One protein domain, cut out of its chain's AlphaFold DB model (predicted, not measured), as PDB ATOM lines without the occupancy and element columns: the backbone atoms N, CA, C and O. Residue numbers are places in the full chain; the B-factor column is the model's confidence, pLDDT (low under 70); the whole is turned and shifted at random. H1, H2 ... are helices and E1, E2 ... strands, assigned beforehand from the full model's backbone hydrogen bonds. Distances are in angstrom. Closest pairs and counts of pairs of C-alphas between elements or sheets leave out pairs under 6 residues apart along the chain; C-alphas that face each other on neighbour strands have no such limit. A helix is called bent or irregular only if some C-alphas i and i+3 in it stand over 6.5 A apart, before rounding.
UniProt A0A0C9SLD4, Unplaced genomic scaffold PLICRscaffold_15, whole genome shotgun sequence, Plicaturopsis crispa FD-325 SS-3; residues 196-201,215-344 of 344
ATOM      1  N   HIS A 196     -61.666 -81.731   5.593       42.19
ATOM      2  CA  HIS A 196     -60.262 -81.262   5.487       42.19
ATOM      3  C   HIS A 196     -59.247 -82.195   6.236       42.19
ATOM      4  O   HIS A 196     -59.165 -82.181   7.455       42.19
ATOM      5  N   LEU A 197     -58.414 -82.981   5.542       46.56
ATOM      6  CA  LEU A 197     -57.372 -83.899   6.055       46.56
ATOM      7  C   LEU A 197     -55.989 -83.556   5.522       46.56
ATOM      8  O   LEU A 197     -55.851 -83.637   4.331       46.56
ATOM      9  N   ASN A 198     -54.944 -83.546   6.347       45.59
ATOM     10  CA  ASN A 198     -53.512 -83.531   6.042       45.59
ATOM     11  C   ASN A 198     -52.792 -84.928   6.162       45.59
ATOM     12  O   ASN A 198     -53.204 -85.705   7.014       45.59
ATOM     13  N   LEU A 199     -51.726 -85.261   5.403       40.50
ATOM     14  CA  LEU A 199     -50.944 -86.529   5.395       40.50
ATOM     15  C   LEU A 199     -49.425 -86.292   5.358       40.50
ATOM     16  O   LEU A 199     -48.958 -85.351   4.741       40.50
ATOM     17  N   LEU A 200     -48.622 -87.191   5.927       40.03
ATOM     18  CA  LEU A 200     -47.160 -87.092   5.875       40.03
ATOM     19  C   LEU A 200     -46.494 -88.447   5.908       40.03
ATOM     20  O   LEU A 200     -46.519 -89.103   6.931       40.03
ATOM     21  N   CYS A 201     -45.825 -88.812   4.823       35.94
ATOM     22  CA  CYS A 201     -45.197 -90.112   4.617       35.94
ATOM     23  C   CYS A 201     -46.168 -91.290   4.532       35.94
ATOM     24  O   CYS A 201     -47.283 -91.306   5.027       35.94
ATOM     25  N   CYS A 215     -62.388 -91.962   2.846       45.00
ATOM     26  CA  CYS A 215     -62.643 -90.581   3.266       45.00
ATOM     27  C   CYS A 215     -63.031 -89.570   2.165       45.00
ATOM     28  O   CYS A 215     -62.320 -89.284   1.207       45.00
ATOM     29  N   MET A 216     -64.193 -88.948   2.387       50.62
ATOM     30  CA  MET A 216     -64.748 -87.812   1.643       50.62
ATOM     31  C   MET A 216     -64.000 -86.515   2.001       50.62
ATOM     32  O   MET A 216     -64.566 -85.612   2.610       50.62
ATOM     33  N   ARG A 217     -62.708 -86.434   1.696       59.94
ATOM     34  CA  ARG A 217     -61.866 -85.297   2.100       59.94
ATOM     35  C   ARG A 217     -61.902 -84.209   1.039       59.94
ATOM     36  O   ARG A 217     -61.743 -84.514  -0.139       59.94
ATOM     37  N   THR A 218     -62.097 -82.955   1.454       74.25
ATOM     38  CA  THR A 218     -62.063 -81.809   0.534       74.25
ATOM     39  C   THR A 218     -60.780 -80.981   0.628       74.25
ATOM     40  O   THR A 218     -60.470 -80.316  -0.342       74.25
ATOM     41  N   HIS A 219     -59.977 -81.050   1.693       81.06
ATOM     42  CA  HIS A 219     -58.706 -80.297   1.774       81.06
ATOM     43  C   HIS A 219     -57.590 -81.141   2.395       81.06
ATOM     44  O   HIS A 219     -57.935 -82.079   3.100       81.06
ATOM     45  N   LEU A 220     -56.308 -80.856   2.130       82.88
ATOM     46  CA  LEU A 220     -55.144 -81.623   2.608       82.88
ATOM     47  C   LEU A 220     -53.852 -80.826   2.673       82.88
ATOM     48  O   LEU A 220     -53.662 -80.047   1.773       82.88
ATOM     49  N   ALA A 221     -53.013 -80.934   3.720       85.25
ATOM     50  CA  ALA A 221     -51.933 -79.957   4.009       85.25
ATOM     51  C   ALA A 221     -50.495 -80.491   4.253       85.25
ATOM     52  O   ALA A 221     -49.893 -80.214   5.279       85.25
ATOM     53  N   ILE A 222     -49.912 -81.279   3.369       83.44
ATOM     54  CA  ILE A 222     -48.739 -82.130   3.651       83.44
ATOM     55  C   ILE A 222     -47.390 -81.378   3.666       83.44
ATOM     56  O   ILE A 222     -47.126 -80.647   2.721       83.44
ATOM     57  N   PRO A 223     -46.483 -81.546   4.648       84.00
ATOM     58  CA  PRO A 223     -45.124 -81.028   4.501       84.00
ATOM     59  C   PRO A 223     -44.321 -81.613   3.345       84.00
ATOM     60  O   PRO A 223     -44.404 -82.804   3.017       84.00
ATOM     61  N   PHE A 224     -43.506 -80.746   2.748       84.69
ATOM     62  CA  PHE A 224     -42.722 -81.046   1.559       84.69
ATOM     63  C   PHE A 224     -41.611 -82.072   1.792       84.69
ATOM     64  O   PHE A 224     -41.322 -82.864   0.891       84.69
ATOM     65  N   SER A 225     -41.038 -82.114   2.998       74.94
ATOM     66  CA  SER A 225     -39.995 -83.067   3.411       74.94
ATOM     67  C   SER A 225     -40.371 -84.543   3.209       74.94
ATOM     68  O   SER A 225     -39.506 -85.418   3.255       74.94
ATOM     69  N   THR A 226     -41.642 -84.833   2.921       63.34
ATOM     70  CA  THR A 226     -42.136 -86.160   2.558       63.34
ATOM     71  C   THR A 226     -41.445 -86.708   1.295       63.34
ATOM     72  O   THR A 226     -41.704 -86.220   0.190       63.34
ATOM     73  N   PRO A 227     -40.674 -87.814   1.381       61.47
ATOM     74  CA  PRO A 227     -40.001 -88.431   0.231       61.47
ATOM     75  C   PRO A 227     -40.941 -88.793  -0.932       61.47
ATOM     76  O   PRO A 227     -40.528 -88.801  -2.091       61.47
ATOM     77  N   LEU A 228     -42.222 -89.043  -0.638       63.19
ATOM     78  CA  LEU A 228     -43.257 -89.354  -1.631       63.19
ATOM     79  C   LEU A 228     -43.460 -88.241  -2.656       63.19
ATOM     80  O   LEU A 228     -43.669 -88.536  -3.831       63.19
ATOM     81  N   LEU A 229     -43.388 -86.978  -2.227       67.12
ATOM     82  CA  LEU A 229     -43.647 -85.836  -3.105       67.12
ATOM     83  C   LEU A 229     -42.555 -85.666  -4.150       67.12
ATOM     84  O   LEU A 229     -42.820 -85.278  -5.286       67.12
ATOM     85  N   ARG A 230     -41.326 -86.032  -3.784       67.00
ATOM     86  CA  ARG A 230     -40.168 -85.940  -4.672       67.00
ATOM     87  C   ARG A 230     -40.133 -87.057  -5.714       67.00
ATOM     88  O   ARG A 230     -39.497 -86.887  -6.747       67.00
ATOM     89  N   GLN A 231     -40.792 -88.190  -5.457       65.00
ATOM     90  CA  GLN A 231     -40.636 -89.403  -6.268       65.00
ATOM     91  C   GLN A 231     -41.881 -89.818  -7.057       65.00
ATOM     92  O   GLN A 231     -41.752 -90.595  -8.002       65.00
ATOM     93  N   ARG A 232     -43.081 -89.347  -6.698       65.62
ATOM     94  CA  ARG A 232     -44.327 -89.823  -7.317       65.62
ATOM     95  C   ARG A 232     -45.188 -88.688  -7.850       65.62
ATOM     96  O   ARG A 232     -45.326 -87.634  -7.240       65.62
ATOM     97  N   THR A 233     -45.835 -88.952  -8.982       63.81
ATOM     98  CA  THR A 233     -46.988 -88.176  -9.438       63.81
ATOM     99  C   THR A 233     -48.145 -88.396  -8.472       63.81
ATOM    100  O   THR A 233     -48.622 -89.522  -8.316       63.81
ATOM    101  N   LEU A 234     -48.596 -87.325  -7.823       69.50
ATOM    102  CA  LEU A 234     -49.779 -87.360  -6.972       69.50
ATOM    103  C   LEU A 234     -51.016 -87.519  -7.860       69.50
ATOM    104  O   LEU A 234     -51.350 -86.622  -8.626       69.50
ATOM    105  N   SER A 235     -51.685 -88.665  -7.770       72.44
ATOM    106  CA  SER A 235     -53.025 -88.826  -8.339       72.44
ATOM    107  C   SER A 235     -54.029 -88.398  -7.277       72.44
ATOM    108  O   SER A 235     -54.347 -89.170  -6.372       72.44
ATOM    109  N   LEU A 236     -54.460 -87.136  -7.326       75.12
ATOM    110  CA  LEU A 236     -55.404 -86.607  -6.347       75.12
ATOM    111  C   LEU A 236     -56.816 -87.107  -6.644       75.12
ATOM    112  O   LEU A 236     -57.262 -87.188  -7.788       75.12
ATOM    113  N   HIS A 237     -57.537 -87.465  -5.584       79.44
ATOM    114  CA  HIS A 237     -58.930 -87.869  -5.703       79.44
ATOM    115  C   HIS A 237     -59.775 -86.666  -6.151       79.44
ATOM    116  O   HIS A 237     -59.684 -85.600  -5.552       79.44
ATOM    117  N   HIS A 238     -60.702 -86.856  -7.094       78.50
ATOM    118  CA  HIS A 238     -61.585 -85.809  -7.654       78.50
ATOM    119  C   HIS A 238     -62.479 -85.048  -6.645       78.50
ATOM    120  O   HIS A 238     -63.251 -84.177  -7.027       78.50
ATOM    121  N   LYS A 239     -62.450 -85.420  -5.359       79.62
ATOM    122  CA  LYS A 239     -63.209 -84.755  -4.281       79.62
ATOM    123  C   LYS A 239     -62.343 -83.795  -3.476       79.62
ATOM    124  O   LYS A 239     -62.884 -83.012  -2.694       79.62
ATOM    125  N   LEU A 240     -61.026 -83.878  -3.647       81.56
ATOM    126  CA  LEU A 240     -60.082 -82.990  -3.011       81.56
ATOM    127  C   LEU A 240     -60.159 -81.634  -3.715       81.56
ATOM    128  O   LEU A 240     -59.822 -81.514  -4.884       81.56
ATOM    129  N   LYS A 241     -60.642 -80.629  -2.993       86.50
ATOM    130  CA  LYS A 241     -60.694 -79.232  -3.425       86.50
ATOM    131  C   LYS A 241     -59.350 -78.534  -3.253       86.50
ATOM    132  O   LYS A 241     -59.030 -77.657  -4.042       86.50
ATOM    133  N   GLN A 242     -58.582 -78.894  -2.222       88.25
ATOM    134  CA  GLN A 242     -57.301 -78.247  -1.946       88.25
ATOM    135  C   GLN A 242     -56.257 -79.228  -1.411       88.25
ATOM    136  O   GLN A 242     -56.515 -79.955  -0.460       88.25
ATOM    137  N   LEU A 243     -55.059 -79.203  -1.978       89.94
ATOM    138  CA  LEU A 243     -53.856 -79.823  -1.440       89.94
ATOM    139  C   LEU A 243     -52.823 -78.732  -1.154       89.94
ATOM    140  O   LEU A 243     -52.155 -78.272  -2.061       89.94
ATOM    141  N   VAL A 244     -52.670 -78.317   0.088       91.75
ATOM    142  CA  VAL A 244     -51.577 -77.482   0.571       91.75
ATOM    143  C   VAL A 244     -50.321 -78.335   0.776       91.75
ATOM    144  O   VAL A 244     -50.368 -79.380   1.415       91.75
ATOM    145  N   ILE A 245     -49.193 -77.884   0.246       91.44
ATOM    146  CA  ILE A 245     -47.857 -78.388   0.547       91.44
ATOM    147  C   ILE A 245     -47.215 -77.431   1.553       91.44
ATOM    148  O   ILE A 245     -47.105 -76.237   1.290       91.44
ATOM    149  N   VAL A 246     -46.816 -77.914   2.723       90.94
ATOM    150  CA  VAL A 246     -46.192 -77.078   3.750       90.94
ATOM    151  C   VAL A 246     -44.685 -77.078   3.551       90.94
ATOM    152  O   VAL A 246     -44.035 -78.103   3.734       90.94
ATOM    153  N   PHE A 247     -44.131 -75.932   3.179       90.69
ATOM    154  CA  PHE A 247     -42.692 -75.756   3.057       90.69
ATOM    155  C   PHE A 247     -42.125 -75.127   4.317       90.69
ATOM    156  O   PHE A 247     -42.567 -74.064   4.758       90.69
ATOM    157  N   TYR A 248     -41.089 -75.734   4.872       89.06
ATOM    158  CA  TYR A 248     -40.266 -75.059   5.857       89.06
ATOM    159  C   TYR A 248     -39.348 -74.044   5.173       89.06
ATOM    160  O   TYR A 248     -38.981 -74.203   4.012       89.06
ATOM    161  N   HIS A 249     -38.961 -72.986   5.888       85.69
ATOM    162  CA  HIS A 249     -38.218 -71.860   5.297       85.69
ATOM    163  C   HIS A 249     -36.935 -72.281   4.559       85.69
ATOM    164  O   HIS A 249     -36.569 -71.677   3.557       85.69
ATOM    165  N   HIS A 250     -36.272 -73.344   5.019       83.06
ATOM    166  CA  HIS A 250     -35.069 -73.869   4.375       83.06
ATOM    167  C   HIS A 250     -35.352 -74.645   3.076       83.06
ATOM    168  O   HIS A 250     -34.455 -74.782   2.254       83.06
ATOM    169  N   GLU A 251     -36.573 -75.143   2.872       82.25
ATOM    170  CA  GLU A 251     -36.929 -75.998   1.731       82.25
ATOM    171  C   GLU A 251     -37.268 -75.195   0.471       82.25
ATOM    172  O   GLU A 251     -36.982 -75.646  -0.639       82.25
ATOM    173  N   LEU A 252     -37.859 -74.007   0.632       78.81
ATOM    174  CA  LEU A 252     -38.196 -73.109  -0.482       78.81
ATOM    175  C   LEU A 252     -36.975 -72.420  -1.092       78.81
ATOM    176  O   LEU A 252     -37.021 -72.027  -2.250       78.81
ATOM    177  N   ALA A 253     -35.878 -72.300  -0.342       78.69
ATOM    178  CA  ALA A 253     -34.637 -71.720  -0.851       78.69
ATOM    179  C   ALA A 253     -33.952 -72.609  -1.912       78.69
ATOM    180  O   ALA A 253     -33.030 -72.168  -2.599       78.69
ATOM    181  N   GLU A 254     -34.370 -73.869  -2.048       83.25
ATOM    182  CA  GLU A 254     -33.834 -74.775  -3.054       83.25
ATOM    183  C   GLU A 254     -34.517 -74.545  -4.413       83.25
ATOM    184  O   GLU A 254     -35.695 -74.849  -4.580       83.25
ATOM    185  N   VAL A 255     -33.755 -74.126  -5.432       81.81
ATOM    186  CA  VAL A 255     -34.237 -73.933  -6.825       81.81
ATOM    187  C   VAL A 255     -35.030 -75.143  -7.347       81.81
ATOM    188  O   VAL A 255     -36.026 -75.014  -8.055       81.81
ATOM    189  N   ARG A 256     -34.628 -76.356  -6.951       85.25
ATOM    190  CA  ARG A 256     -35.313 -77.599  -7.336       85.25
ATOM    191  C   ARG A 256     -36.737 -77.693  -6.792       85.25
ATOM    192  O   ARG A 256     -37.582 -78.315  -7.433       85.25
ATOM    193  N   THR A 257     -36.990 -77.120  -5.620       85.94
ATOM    194  CA  THR A 257     -38.304 -77.104  -4.977       85.94
ATOM    195  C   THR A 257     -39.271 -76.219  -5.750       85.94
ATOM    196  O   THR A 257     -40.387 -76.644  -6.045       85.94
ATOM    197  N   GLU A 258     -38.824 -75.027  -6.137       86.81
ATOM    198  CA  GLU A 258     -39.605 -74.078  -6.930       86.81
ATOM    199  C   GLU A 258     -39.958 -74.654  -8.309       86.81
ATOM    200  O   GLU A 258     -41.127 -74.674  -8.706       86.81
ATOM    201  N   GLU A 259     -38.978 -75.232  -9.012       87.75
ATOM    202  CA  GLU A 259     -39.223 -75.906 -10.290       87.75
ATOM    203  C   GLU A 259     -40.205 -77.077 -10.150       87.75
ATOM    204  O   GLU A 259     -41.061 -77.297 -11.013       87.75
ATOM    205  N   TRP A 260     -40.064 -77.870  -9.084       89.56
ATOM    206  CA  TRP A 260     -40.962 -78.988  -8.806       89.56
ATOM    207  C   TRP A 260     -42.387 -78.495  -8.557       89.56
ATOM    208  O   TRP A 260     -43.329 -79.025  -9.156       89.56
ATOM    209  N   PHE A 261     -42.544 -77.457  -7.733       90.06
ATOM    210  CA  PHE A 261     -43.848 -76.896  -7.411       90.06
ATOM    211  C   PHE A 261     -44.511 -76.295  -8.656       90.06
ATOM    212  O   PHE A 261     -45.672 -76.582  -8.934       90.06
ATOM    213  N   THR A 262     -43.748 -75.578  -9.483       89.38
ATOM    214  CA  THR A 262     -44.204 -75.059 -10.781       89.38
ATOM    215  C   THR A 262     -44.769 -76.173 -11.659       89.38
ATOM    216  O   THR A 262     -45.888 -76.075 -12.164       89.38
ATOM    217  N   LYS A 263     -44.027 -77.278 -11.795       88.44
ATOM    218  CA  LYS A 263     -44.435 -78.429 -12.614       88.44
ATOM    219  C   LYS A 263     -45.687 -79.111 -12.078       88.44
ATOM    220  O   LYS A 263     -46.531 -79.519 -12.875       88.44
ATOM    221  N   ILE A 264     -45.813 -79.271 -10.760       88.00
ATOM    222  CA  ILE A 264     -46.966 -79.963 -10.178       88.00
ATOM    223  C   ILE A 264     -48.216 -79.073 -10.173       88.00
ATOM    224  O   ILE A 264     -49.294 -79.546 -10.521       88.00
ATOM    225  N   ARG A 265     -48.064 -77.773  -9.899       88.81
ATOM    226  CA  ARG A 265     -49.135 -76.770  -9.948       88.81
ATOM    227  C   ARG A 265     -49.704 -76.609 -11.353       88.81
ATOM    228  O   ARG A 265     -50.917 -76.550 -11.513       88.81
ATOM    229  N   ALA A 266     -48.839 -76.580 -12.369       85.12
ATOM    230  CA  ALA A 266     -49.260 -76.515 -13.769       85.12
ATOM    231  C   ALA A 266     -50.080 -77.747 -14.195       85.12
ATOM    232  O   ALA A 266     -50.890 -77.666 -15.114       85.12
ATOM    233  N   ARG A 267     -49.880 -78.892 -13.530       85.31
ATOM    234  CA  ARG A 267     -50.646 -80.120 -13.779       85.31
ATOM    235  C   ARG A 267     -51.946 -80.183 -12.985       85.31
ATOM    236  O   ARG A 267     -52.903 -80.771 -13.478       85.31
ATOM    237  N   ASP A 268     -51.973 -79.618 -11.778       86.12
ATOM    238  CA  ASP A 268     -53.122 -79.706 -10.880       86.12
ATOM    239  C   ASP A 268     -53.443 -78.371 -10.178       86.12
ATOM    240  O   ASP A 268     -52.740 -77.889  -9.278       86.12
ATOM    241  N   GLY A 269     -54.595 -77.822 -10.584       87.44
ATOM    242  CA  GLY A 269     -55.240 -76.608 -10.084       87.44
ATOM    243  C   GLY A 269     -55.655 -76.645  -8.605       87.44
ATOM    244  O   GLY A 269     -55.924 -75.592  -8.019       87.44
ATOM    245  N   HIS A 270     -55.586 -77.797  -7.943       90.00
ATOM    246  CA  HIS A 270     -55.913 -77.933  -6.524       90.00
ATOM    247  C   HIS A 270     -54.694 -77.870  -5.604       90.00
ATOM    248  O   HIS A 270     -54.876 -77.871  -4.390       90.00
ATOM    249  N   ILE A 271     -53.468 -77.821  -6.134       91.06
ATOM    250  CA  ILE A 271     -52.250 -77.801  -5.316       91.06
ATOM    251  C   ILE A 271     -51.866 -76.368  -4.941       91.06
ATOM    252  O   ILE A 271     -51.712 -75.511  -5.798       91.06
ATOM    253  N   TYR A 272     -51.674 -76.122  -3.657       94.12
ATOM    254  CA  TYR A 272     -51.255 -74.863  -3.056       94.12
ATOM    255  C   TYR A 272     -50.040 -75.130  -2.182       94.12
ATOM    256  O   TYR A 272     -49.712 -76.283  -1.907       94.12
ATOM    257  N   PHE A 273     -49.398 -74.085  -1.689       95.06
ATOM    258  CA  PHE A 273     -48.398 -74.224  -0.650       95.06
ATOM    259  C   PHE A 273     -48.544 -73.180   0.439       95.06
ATOM    260  O   PHE A 273     -49.090 -72.113   0.193       95.06
ATOM    261  N   ALA A 274     -48.050 -73.505   1.629       93.69
ATOM    262  CA  ALA A 274     -47.909 -72.572   2.735       93.69
ATOM    263  C   ALA A 274     -46.527 -72.716   3.370       93.69
ATOM    264  O   ALA A 274     -46.011 -73.822   3.525       93.69
ATOM    265  N   THR A 275     -45.949 -71.607   3.794       92.50
ATOM    266  CA  THR A 275     -44.691 -71.574   4.524       92.50
ATOM    267  C   THR A 275     -44.917 -71.807   6.013       92.50
ATOM    268  O   THR A 275     -45.892 -71.345   6.618       92.50
ATOM    269  N   ALA A 276     -43.992 -72.529   6.639       88.88
ATOM    270  CA  ALA A 276     -43.973 -72.782   8.071       88.88
ATOM    271  C   ALA A 276     -42.565 -72.628   8.653       88.88
ATOM    272  O   ALA A 276     -41.551 -72.847   7.988       88.88
ATOM    273  N   GLU A 277     -42.508 -72.258   9.925       88.19
ATOM    274  CA  GLU A 277     -41.306 -72.366  10.747       88.19
ATOM    275  C   GLU A 277     -41.477 -73.589  11.638       88.19
ATOM    276  O   GLU A 277     -42.487 -73.698  12.336       88.19
ATOM    277  N   VAL A 278     -40.506 -74.503  11.612       82.62
ATOM    278  CA  VAL A 278     -40.579 -75.782  12.340       82.62
ATOM    279  C   VAL A 278     -40.799 -75.561  13.840       82.62
ATOM    280  O   VAL A 278     -41.590 -76.258  14.469       82.62
ATOM    281  N   GLU A 279     -40.148 -74.543  14.397       82.75
ATOM    282  CA  GLU A 279     -40.207 -74.213  15.824       82.75
ATOM    283  C   GLU A 279     -41.563 -73.624  16.243       82.75
ATOM    284  O   GLU A 279     -41.946 -73.709  17.406       82.75
ATOM    285  N   ASN A 280     -42.331 -73.079  15.294       86.25
ATOM    286  CA  ASN A 280     -43.554 -72.326  15.565       86.25
ATOM    287  C   ASN A 280     -44.829 -73.013  15.059       86.25
ATOM    288  O   ASN A 280     -45.891 -72.390  15.064       86.25
ATOM    289  N   ILE A 281     -44.775 -74.283  14.634       82.06
ATOM    290  CA  ILE A 281     -45.958 -74.935  14.049       82.06
ATOM    291  C   ILE A 281     -47.104 -75.040  15.068       82.06
ATOM    292  O   ILE A 281     -48.245 -74.741  14.717       82.06
ATOM    293  N   GLN A 282     -46.814 -75.391  16.330       82.25
ATOM    294  CA  GLN A 282     -47.839 -75.450  17.386       82.25
ATOM    295  C   GLN A 282     -48.491 -74.091  17.587       82.25
ATOM    296  O   GLN A 282     -49.711 -73.965  17.520       82.25
ATOM    297  N   LYS A 283     -47.666 -73.064  17.784       83.75
ATOM    298  CA  LYS A 283     -48.136 -71.701  18.001       83.75
ATOM    299  C   LYS A 283     -49.013 -71.226  16.839       83.75
ATOM    300  O   LYS A 283     -50.094 -70.703  17.076       83.75
ATOM    301  N   ARG A 284     -48.599 -71.480  15.594       84.75
ATOM    302  CA  ARG A 284     -49.375 -71.117  14.396       84.75
ATOM    303  C   ARG A 284     -50.705 -71.862  14.302       84.75
ATOM    304  O   ARG A 284     -51.688 -71.281  13.856       84.75
ATOM    305  N   TRP A 285     -50.744 -73.131  14.694       84.50
ATOM    306  CA  TRP A 285     -51.992 -73.890  14.737       84.50
ATOM    307  C   TRP A 285     -52.943 -73.366  15.815       84.50
ATOM    308  O   TRP A 285     -54.131 -73.184  15.562       84.50
ATOM    309  N   GLU A 286     -52.418 -73.064  17.005       80.12
ATOM    310  CA  GLU A 286     -53.197 -72.431  18.069       80.12
ATOM    311  C   GLU A 286     -53.747 -71.069  17.631       80.12
ATOM    312  O   GLU A 286     -54.907 -70.768  17.897       80.12
ATOM    313  N   GLU A 287     -52.940 -70.259  16.941       83.00
ATOM    314  CA  GLU A 287     -53.366 -68.986  16.352       83.00
ATOM    315  C   GLU A 287     -54.499 -69.186  15.340       83.00
ATOM    316  O   GLU A 287     -55.515 -68.506  15.441       83.00
ATOM    317  N   GLU A 288     -54.373 -70.144  14.413       83.88
ATOM    318  CA  GLU A 288     -55.422 -70.490  13.439       83.88
ATOM    319  C   GLU A 288     -56.752 -70.816  14.131       83.88
ATOM    320  O   GLU A 288     -57.811 -70.325  13.738       83.88
ATOM    321  N   ILE A 289     -56.706 -71.594  15.206       76.75
ATOM    322  CA  ILE A 289     -57.915 -71.991  15.926       76.75
ATOM    323  C   ILE A 289     -58.505 -70.861  16.761       76.75
ATOM    324  O   ILE A 289     -59.720 -70.797  16.943       76.75
ATOM    325  N   ARG A 290     -57.675 -69.922  17.217       70.38
ATOM    326  CA  ARG A 290     -58.118 -68.688  17.884       70.38
ATOM    327  C   ARG A 290     -58.692 -67.658  16.901       70.38
ATOM    328  O   ARG A 290     -58.756 -66.474  17.207       70.38
ATOM    329  N   GLY A 291     -59.111 -68.091  15.712       75.12
ATOM    330  CA  GLY A 291     -59.655 -67.219  14.674       75.12
ATOM    331  C   GLY A 291     -58.585 -66.478  13.875       75.12
ATOM    332  O   GLY A 291     -58.922 -65.596  13.083       75.12
ATOM    333  N   GLY A 292     -57.311 -66.830  14.062       84.44
ATOM    334  CA  GLY A 292     -56.238 -66.421  13.175       84.44
ATOM    335  C   GLY A 292     -56.429 -66.975  11.767       84.44
ATOM    336  O   GLY A 292     -57.365 -67.714  11.449       84.44
ATOM    337  N   GLU A 293     -55.529 -66.592  10.872       85.94
ATOM    338  CA  GLU A 293     -55.618 -67.052   9.496       85.94
ATOM    339  C   GLU A 293     -55.336 -68.554   9.388       85.94
ATOM    340  O   GLU A 293     -54.251 -69.017   9.753       85.94
ATOM    341  N   SER A 294     -56.290 -69.284   8.802       85.75
ATOM    342  CA  SER A 294     -56.147 -70.713   8.555       85.75
ATOM    343  C   SER A 294     -55.060 -71.039   7.541       85.75
ATOM    344  O   SER A 294     -54.825 -70.283   6.591       85.75
ATOM    345  N   ILE A 295     -54.440 -72.213   7.687       87.75
ATOM    346  CA  ILE A 295     -53.440 -72.712   6.737       87.75
ATOM    347  C   ILE A 295     -53.958 -72.731   5.292       87.75
ATOM    348  O   ILE A 295     -53.201 -72.477   4.364       87.75
ATOM    349  N   TRP A 296     -55.259 -72.954   5.097       89.94
ATOM    350  CA  TRP A 296     -55.916 -72.967   3.789       89.94
ATOM    351  C   TRP A 296     -55.918 -71.591   3.128       89.94
ATOM    352  O   TRP A 296     -55.511 -71.462   1.974       89.94
ATOM    353  N   ARG A 297     -56.340 -70.557   3.871       89.50
ATOM    354  CA  ARG A 297     -56.364 -69.167   3.388       89.50
ATOM    355  C   ARG A 297     -54.956 -68.654   3.140       89.50
ATOM    356  O   ARG A 297     -54.688 -68.086   2.084       89.50
ATOM    357  N   ARG A 298     -54.051 -68.947   4.073       93.06
ATOM    358  CA  ARG A 298     -52.633 -68.637   3.933       93.06
ATOM    359  C   ARG A 298     -52.057 -69.272   2.675       93.06
ATOM    360  O   ARG A 298     -51.396 -68.584   1.909       93.06
ATOM    361  N   ALA A 299     -52.362 -70.546   2.434       93.94
ATOM    362  CA  ALA A 299     -51.855 -71.248   1.270       93.94
ATOM    363  C   ALA A 299     -52.368 -70.663  -0.048       93.94
ATOM    364  O   ALA A 299     -51.609 -70.548  -1.006       93.94
ATOM    365  N   VAL A 300     -53.644 -70.268  -0.096       93.50
ATOM    366  CA  VAL A 300     -54.220 -69.547  -1.242       93.50
ATOM    367  C   VAL A 300     -53.449 -68.251  -1.487       93.50
ATOM    368  O   VAL A 300     -52.927 -68.060  -2.582       93.50
ATOM    369  N   ARG A 301     -53.297 -67.405  -0.462       94.75
ATOM    370  CA  ARG A 301     -52.584 -66.125  -0.578       94.75
ATOM    371  C   ARG A 301     -51.133 -66.304  -1.022       94.75
ATOM    372  O   ARG A 301     -50.698 -65.630  -1.949       94.75
ATOM    373  N   GLU A 302     -50.386 -67.185  -0.364       94.75
ATOM    374  CA  GLU A 302     -48.968 -67.410  -0.665       94.75
ATOM    375  C   GLU A 302     -48.774 -68.001  -2.062       94.75
ATOM    376  O   GLU A 302     -47.908 -67.546  -2.803       94.75
ATOM    377  N   THR A 303     -49.634 -68.942  -2.465       94.62
ATOM    378  CA  THR A 303     -49.594 -69.496  -3.823       94.62
ATOM    379  C   THR A 303     -49.910 -68.430  -4.864       94.62
ATOM    380  O   THR A 303     -49.242 -68.401  -5.888       94.62
ATOM    381  N   HIS A 304     -50.888 -67.548  -4.629       92.19
ATOM    382  CA  HIS A 304     -51.213 -66.474  -5.573       92.19
ATOM    383  C   HIS A 304     -50.097 -65.445  -5.695       92.19
ATOM    384  O   HIS A 304     -49.679 -65.155  -6.810       92.19
ATOM    385  N   SER A 305     -49.555 -64.976  -4.570       92.56
ATOM    386  CA  SER A 305     -48.398 -64.076  -4.576       92.56
ATOM    387  C   SER A 305     -47.219 -64.700  -5.327       92.56
ATOM    388  O   SER A 305     -46.602 -64.049  -6.159       92.56
ATOM    389  N   TRP A 306     -46.944 -65.987  -5.096       92.62
ATOM    390  CA  TRP A 306     -45.899 -66.698  -5.827       92.62
ATOM    391  C   TRP A 306     -46.223 -66.839  -7.317       92.62
ATOM    392  O   TRP A 306     -45.344 -66.662  -8.155       92.62
ATOM    393  N   GLN A 307     -47.475 -67.130  -7.677       89.81
ATOM    394  CA  GLN A 307     -47.888 -67.233  -9.074       89.81
ATOM    395  C   GLN A 307     -47.659 -65.921  -9.816       89.81
ATOM    396  O   GLN A 307     -47.116 -65.980 -10.910       89.81
ATOM    397  N   GLU A 308     -48.011 -64.773  -9.234       89.19
ATOM    398  CA  GLU A 308     -47.793 -63.449  -9.836       89.19
ATOM    399  C   GLU A 308     -46.326 -63.236 -10.235       89.19
ATOM    400  O   GLU A 308     -46.049 -62.837 -11.369       89.19
ATOM    401  N   ASP A 309     -45.397 -63.621  -9.360       89.06
ATOM    402  CA  ASP A 309     -43.955 -63.525  -9.605       89.06
ATOM    403  C   ASP A 309     -43.441 -64.555 -10.639       89.06
ATOM    404  O   ASP A 309     -42.435 -64.321 -11.311       89.06
ATOM    405  N   HIS A 310     -44.137 -65.690 -10.810       86.56
ATOM    406  CA  HIS A 310     -43.668 -66.852 -11.589       86.56
ATOM    407  C   HIS A 310     -44.564 -67.211 -12.790       86.56
ATOM    408  O   HIS A 310     -44.359 -68.247 -13.433       86.56
ATOM    409  N   MET A 311     -45.529 -66.356 -13.156       79.81
ATOM    410  CA  MET A 311     -46.507 -66.623 -14.226       79.81
ATOM    411  C   MET A 311     -45.852 -66.998 -15.559       79.81
ATOM    412  O   MET A 311     -46.357 -67.870 -16.270       79.81
ATOM    413  N   GLY A 312     -44.728 -66.356 -15.900       81.06
ATOM    414  CA  GLY A 312     -43.969 -66.667 -17.115       81.06
ATOM    415  C   GLY A 312     -43.479 -68.117 -17.130       81.06
ATOM    416  O   GLY A 312     -43.759 -68.853 -18.072       81.06
ATOM    417  N   GLN A 313     -42.854 -68.562 -16.036       83.19
ATOM    418  CA  GLN A 313     -42.332 -69.926 -15.908       83.19
ATOM    419  C   GLN A 313     -43.452 -70.975 -15.920       83.19
ATOM    420  O   GLN A 313     -43.324 -72.017 -16.564       83.19
ATOM    421  N   ILE A 314     -44.575 -70.696 -15.247       77.44
ATOM    422  CA  ILE A 314     -45.747 -71.585 -15.238       77.44
ATOM    423  C   ILE A 314     -46.279 -71.774 -16.662       77.44
ATOM    424  O   ILE A 314     -46.561 -72.904 -17.065       77.44
ATOM    425  N   ARG A 315     -46.384 -70.687 -17.439       78.62
ATOM    426  CA  ARG A 315     -46.839 -70.719 -18.836       78.62
ATOM    427  C   ARG A 315     -45.879 -71.506 -19.731       78.62
ATOM    428  O   ARG A 315     -46.328 -72.308 -20.546       78.62
ATOM    429  N   ASP A 316     -44.574 -71.339 -19.556       84.12
ATOM    430  CA  ASP A 316     -43.578 -72.072 -20.345       84.12
ATOM    431  C   ASP A 316     -43.633 -73.582 -20.065       84.12
ATOM    432  O   ASP A 316     -43.674 -74.403 -20.988       84.12
ATOM    433  N   VAL A 317     -43.723 -73.964 -18.785       84.06
ATOM    434  CA  VAL A 317     -43.895 -75.364 -18.371       84.06
ATOM    435  C   VAL A 317     -45.200 -75.935 -18.921       84.06
ATOM    436  O   VAL A 317     -45.219 -77.070 -19.399       84.06
ATOM    437  N   TRP A 318     -46.272 -75.146 -18.929       78.69
ATOM    438  CA  TRP A 318     -47.543 -75.529 -19.527       78.69
ATOM    439  C   TRP A 318     -47.399 -75.912 -20.997       78.69
ATOM    440  O   TRP A 318     -47.790 -77.011 -21.399       78.69
ATOM    441  N   HIS A 319     -46.823 -75.019 -21.803       81.31
ATOM    442  CA  HIS A 319     -46.659 -75.239 -23.236       81.31
ATOM    443  C   HIS A 319     -45.773 -76.455 -23.533       81.31
ATOM    444  O   HIS A 319     -45.991 -77.139 -24.533       81.31
ATOM    445  N   SER A 320     -44.840 -76.787 -22.635       84.62
ATOM    446  CA  SER A 320     -43.983 -77.970 -22.774       84.62
ATOM    447  C   SER A 320     -44.730 -79.309 -22.685       84.62
ATOM    448  O   SER A 320     -44.223 -80.320 -23.172       84.62
ATOM    449  N   PHE A 321     -45.937 -79.354 -22.103       80.88
ATOM    450  CA  PHE A 321     -46.651 -80.618 -21.893       80.88
ATOM    451  C   PHE A 321     -47.277 -81.230 -23.159       80.88
ATOM    452  O   PHE A 321     -47.817 -82.329 -23.060       80.88
ATOM    453  N   ASN A 322     -47.187 -80.594 -24.339       69.88
ATOM    454  CA  ASN A 322     -47.693 -81.127 -25.623       69.88
ATOM    455  C   ASN A 322     -49.124 -81.703 -25.549       69.88
ATOM    456  O   ASN A 322     -49.488 -82.622 -26.285       69.88
ATOM    457  N   ALA A 323     -49.949 -81.190 -24.638       62.62
ATOM    458  CA  ALA A 323     -51.300 -81.679 -24.454       62.62
ATOM    459  C   ALA A 323     -52.246 -81.042 -25.487       62.62
ATOM    460  O   ALA A 323     -52.052 -79.880 -25.862       62.62
ATOM    461  N   PRO A 324     -53.281 -81.767 -25.953       66.31
ATOM    462  CA  PRO A 324     -54.276 -81.208 -26.861       66.31
ATOM    463  C   PRO A 324     -54.891 -79.947 -26.238       66.31
ATOM    464  O   PRO A 324     -55.408 -80.003 -25.119       66.31
ATOM    465  N   HIS A 325     -54.804 -78.823 -26.963       57.25
ATOM    466  CA  HIS A 325     -55.044 -77.457 -26.468       57.25
ATOM    467  C   HIS A 325     -56.301 -77.287 -25.593       57.25
ATOM    468  O   HIS A 325     -56.274 -76.515 -24.643       57.25
ATOM    469  N   GLY A 326     -57.372 -78.051 -25.828       58.34
ATOM    470  CA  GLY A 326     -58.660 -77.829 -25.163       58.34
ATOM    471  C   GLY A 326     -58.785 -78.251 -23.691       58.34
ATOM    472  O   GLY A 326     -59.583 -77.649 -22.984       58.34
ATOM    473  N   TYR A 327     -58.057 -79.263 -23.200       58.69
ATOM    474  CA  TYR A 327     -58.299 -79.780 -21.831       58.69
ATOM    475  C   TYR A 327     -57.672 -78.901 -20.748       58.69
ATOM    476  O   TYR A 327     -58.196 -78.737 -19.649       58.69
ATOM    477  N   PHE A 328     -56.514 -78.344 -21.068       58.25
ATOM    478  CA  PHE A 328     -55.726 -77.595 -20.113       58.25
ATOM    479  C   PHE A 328     -56.125 -76.113 -20.114       58.25
ATOM    480  O   PHE A 328     -56.273 -75.529 -19.047       58.25
ATOM    481  N   GLU A 329     -56.422 -75.518 -21.267       61.44
ATOM    482  CA  GLU A 329     -56.841 -74.113 -21.349       61.44
ATOM    483  C   GLU A 329     -58.089 -73.810 -20.495       61.44
ATOM    484  O   GLU A 329     -58.139 -72.782 -19.821       61.44
ATOM    485  N   SER A 330     -59.052 -74.737 -20.400       64.44
ATOM    486  CA  SER A 330     -60.197 -74.582 -19.491       64.44
ATOM    487  C   SER A 330     -59.799 -74.615 -18.014       64.44
ATOM    488  O   SER A 330     -60.317 -73.819 -17.238       64.44
ATOM    489  N   ALA A 331     -58.863 -75.489 -17.628       60.00
ATOM    490  CA  ALA A 331     -58.357 -75.574 -16.257       60.00
ATOM    491  C   ALA A 331     -57.497 -74.353 -15.887       60.00
ATOM    492  O   ALA A 331     -57.542 -73.900 -14.743       60.00
ATOM    493  N   PHE A 332     -56.760 -73.780 -16.851       62.81
ATOM    494  CA  PHE A 332     -56.047 -72.514 -16.664       62.81
ATOM    495  C   PHE A 332     -57.016 -71.380 -16.393       62.81
ATOM    496  O   PHE A 332     -56.876 -70.682 -15.400       62.81
ATOM    497  N   LEU A 333     -58.013 -71.224 -17.264       68.69
ATOM    498  CA  LEU A 333     -58.999 -70.159 -17.161       68.69
ATOM    499  C   LEU A 333     -59.854 -70.317 -15.902       68.69
ATOM    500  O   LEU A 333     -60.272 -69.322 -15.324       68.69
ATOM    501  N   GLU A 334     -60.115 -71.544 -15.453       66.00
ATOM    502  CA  GLU A 334     -60.789 -71.804 -14.182       66.00
ATOM    503  C   GLU A 334     -59.904 -71.434 -12.985       66.00
ATOM    504  O   GLU A 334     -60.382 -70.768 -12.068       66.00
ATOM    505  N   ALA A 335     -58.608 -71.766 -13.021       58.91
ATOM    506  CA  ALA A 335     -57.650 -71.346 -12.001       58.91
ATOM    507  C   ALA A 335     -57.469 -69.818 -11.978       58.91
ATOM    508  O   ALA A 335     -57.526 -69.219 -10.910       58.91
ATOM    509  N   GLU A 336     -57.325 -69.176 -13.137       60.91
ATOM    510  CA  GLU A 336     -57.214 -67.724 -13.299       60.91
ATOM    511  C   GLU A 336     -58.483 -67.011 -12.813       60.91
ATOM    512  O   GLU A 336     -58.410 -66.050 -12.050       60.91
ATOM    513  N   ARG A 337     -59.671 -67.523 -13.161       69.38
ATOM    514  CA  ARG A 337     -60.941 -66.999 -12.636       69.38
ATOM    515  C   ARG A 337     -61.071 -67.197 -11.132       69.38
ATOM    516  O   ARG A 337     -61.609 -66.314 -10.475       69.38
ATOM    517  N   ALA A 338     -60.599 -68.317 -10.583       56.72
ATOM    518  CA  ALA A 338     -60.603 -68.551  -9.141       56.72
ATOM    519  C   ALA A 338     -59.676 -67.567  -8.406       56.72
ATOM    520  O   ALA A 338     -60.078 -67.035  -7.372       56.72
ATOM    521  N   VAL A 339     -58.498 -67.262  -8.972       49.66
ATOM    522  CA  VAL A 339     -57.590 -66.213  -8.469       49.66
ATOM    523  C   VAL A 339     -58.331 -64.878  -8.426       49.66
ATOM    524  O   VAL A 339     -58.482 -64.287  -7.360       49.66
ATOM    525  N   LEU A 340     -58.873 -64.447  -9.569       53.62
ATOM    526  CA  LEU A 340     -59.548 -63.156  -9.707       53.62
ATOM    527  C   LEU A 340     -60.796 -63.045  -8.821       53.62
ATOM    528  O   LEU A 340     -61.067 -61.978  -8.282       53.62
ATOM    529  N   ALA A 341     -61.538 -64.138  -8.634       56.47
ATOM    530  CA  ALA A 341     -62.715 -64.173  -7.769       56.47
ATOM    531  C   ALA A 341     -62.372 -64.148  -6.272       56.47
ATOM    532  O   ALA A 341     -63.211 -63.746  -5.479       56.47
ATOM    533  N   SER A 342     -61.169 -64.579  -5.877       43.69
ATOM    534  CA  SER A 342     -60.714 -64.531  -4.478       43.69
ATOM    535  C   SER A 342     -60.173 -63.162  -4.045       43.69
ATOM    536  O   SER A 342     -60.006 -62.923  -2.850       43.69
ATOM    537  N   LEU A 343     -59.900 -62.276  -5.011       41.16
ATOM    538  CA  LEU A 343     -59.431 -60.902  -4.801       41.16
ATOM    539  C   LEU A 343     -60.583 -59.883  -4.667       41.16
ATOM    540  O   LEU A 343     -60.324 -58.713  -4.379       41.16
ATOM    541  N   LEU A 344     -61.827 -60.320  -4.889       40.88
ATOM    542  CA  LEU A 344     -63.076 -59.560  -4.730       40.88
ATOM    543  C   LEU A 344     -63.783 -59.976  -3.437       40.88
ATOM    544  O   LEU A 344     -64.363 -59.078  -2.785       40.88
TER     545      LEU A 344
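Overview. This is residues 196 to 201 and 215 to 344 of the 344 residues of an uncharacterized protein of Plicaturopsis crispa FD-325 SS-3 (UniProt A0A0C9SLD4). A small parallel sheet of three strands lies in the middle, with H5a, the first arm of a sharply bent helix, crossing one of its faces. H4 lies beyond one end of this body; at the other end H5b packs on H3, and H6 folds back loosely towards H5a. The printed part has 136 residues, mostly helix, with six named helices and three named strands in the order E1 H1 E2 H2 H3 E3 H4 H5 H6; the sheet's order is E1 E2 E3. It is compact, with a radius of gyration of the C-alphas of 15.1 A and spans of 45 by 33 by 33 A.

Along the chain. E1, residues 219 to 223, begins at C-alpha 219 (-58.706, -80.297, 1.774). H1 is residues 227 to 231, E2 242 to 248 (19.0 A), H2 249 to 252, H3 255 to 267 (18.9 A) and E3 271 to 276 (16.5 A). H4, residues 278 to 289 (18.1 A), is irregular: C-alphas 279 and 282 are 7.9 A apart. H5, residues 295 to 320, was assigned as one helix by its hydrogen bonds but is bent, with C-alphas 309 and 312 8.1 A apart; its arms are H5a, 295 to 309 (21.0 A), and H5b, 312 to 320 (12.6 A), about perpendicular at 86 degrees. H6, residues 325 to 342 (26.1 A), ends at C-alpha 342 (-60.714, -64.531, -4.478).

Arrangement. E1 and E2 are parallel at 20 degrees, with N 220 and O 242 2.8 A apart, within hydrogen-bond range. E2 and E3 are parallel at 32 degrees, with N 272 and O 243 2.7 A apart, also within range. E1, H1, E2 and E2, H2 H3, E3 are strand-helix-strand units, parallel neighbour strands joined through helices, with right-handed crossovers. H5a is on the sheet at a height of 6.1 A, making two layers, a helix on one face of a sheet; it runs across the strands, at 77 degrees to E3 on the local plane, and its closest C-alphas to E3 are those of Ala 299 and Ala 274, 4.4 A. H2 and H3 only graze the sheet. With residues 262 to 267 alone H3 touches H5b, at a steep tilt of 60 degrees, the same way; the closest C-alphas are those of Thr 262 and Ile 314, 5.9 A. H1 is near H3, with 5 pairs of C-alphas within 10 A. H6 is close to H5a but not clearly touching, the closest C-alphas being those of Val 339 and His 304, 7.0 A. H4 is only just not on the sheet, with 4 pairs of C-alphas within 10 A. In H1, H3, H5a and H5b every O i to N i+4 pair is within hydrogen-bond range, in H4 6 of 8 and in H6 11 of 14; H2 is too short for such a pair.

Size, cuts and confidence. The C-alphas farthest apart are those of Arg 290 and Pro 324, 46.6 A. Residues 202 to 214 are not printed, and C-alphas 201 and 215 are 17.5 A apart across the cut. No link between named elements is long. Residues 322 to 327, of which 325 to 327 belong to H6, stand free. The model's mean pLDDT over the printed part is 76.9; residues 196 to 201, 215 to 217, 226 to 234 and 322 to 344 are under 70.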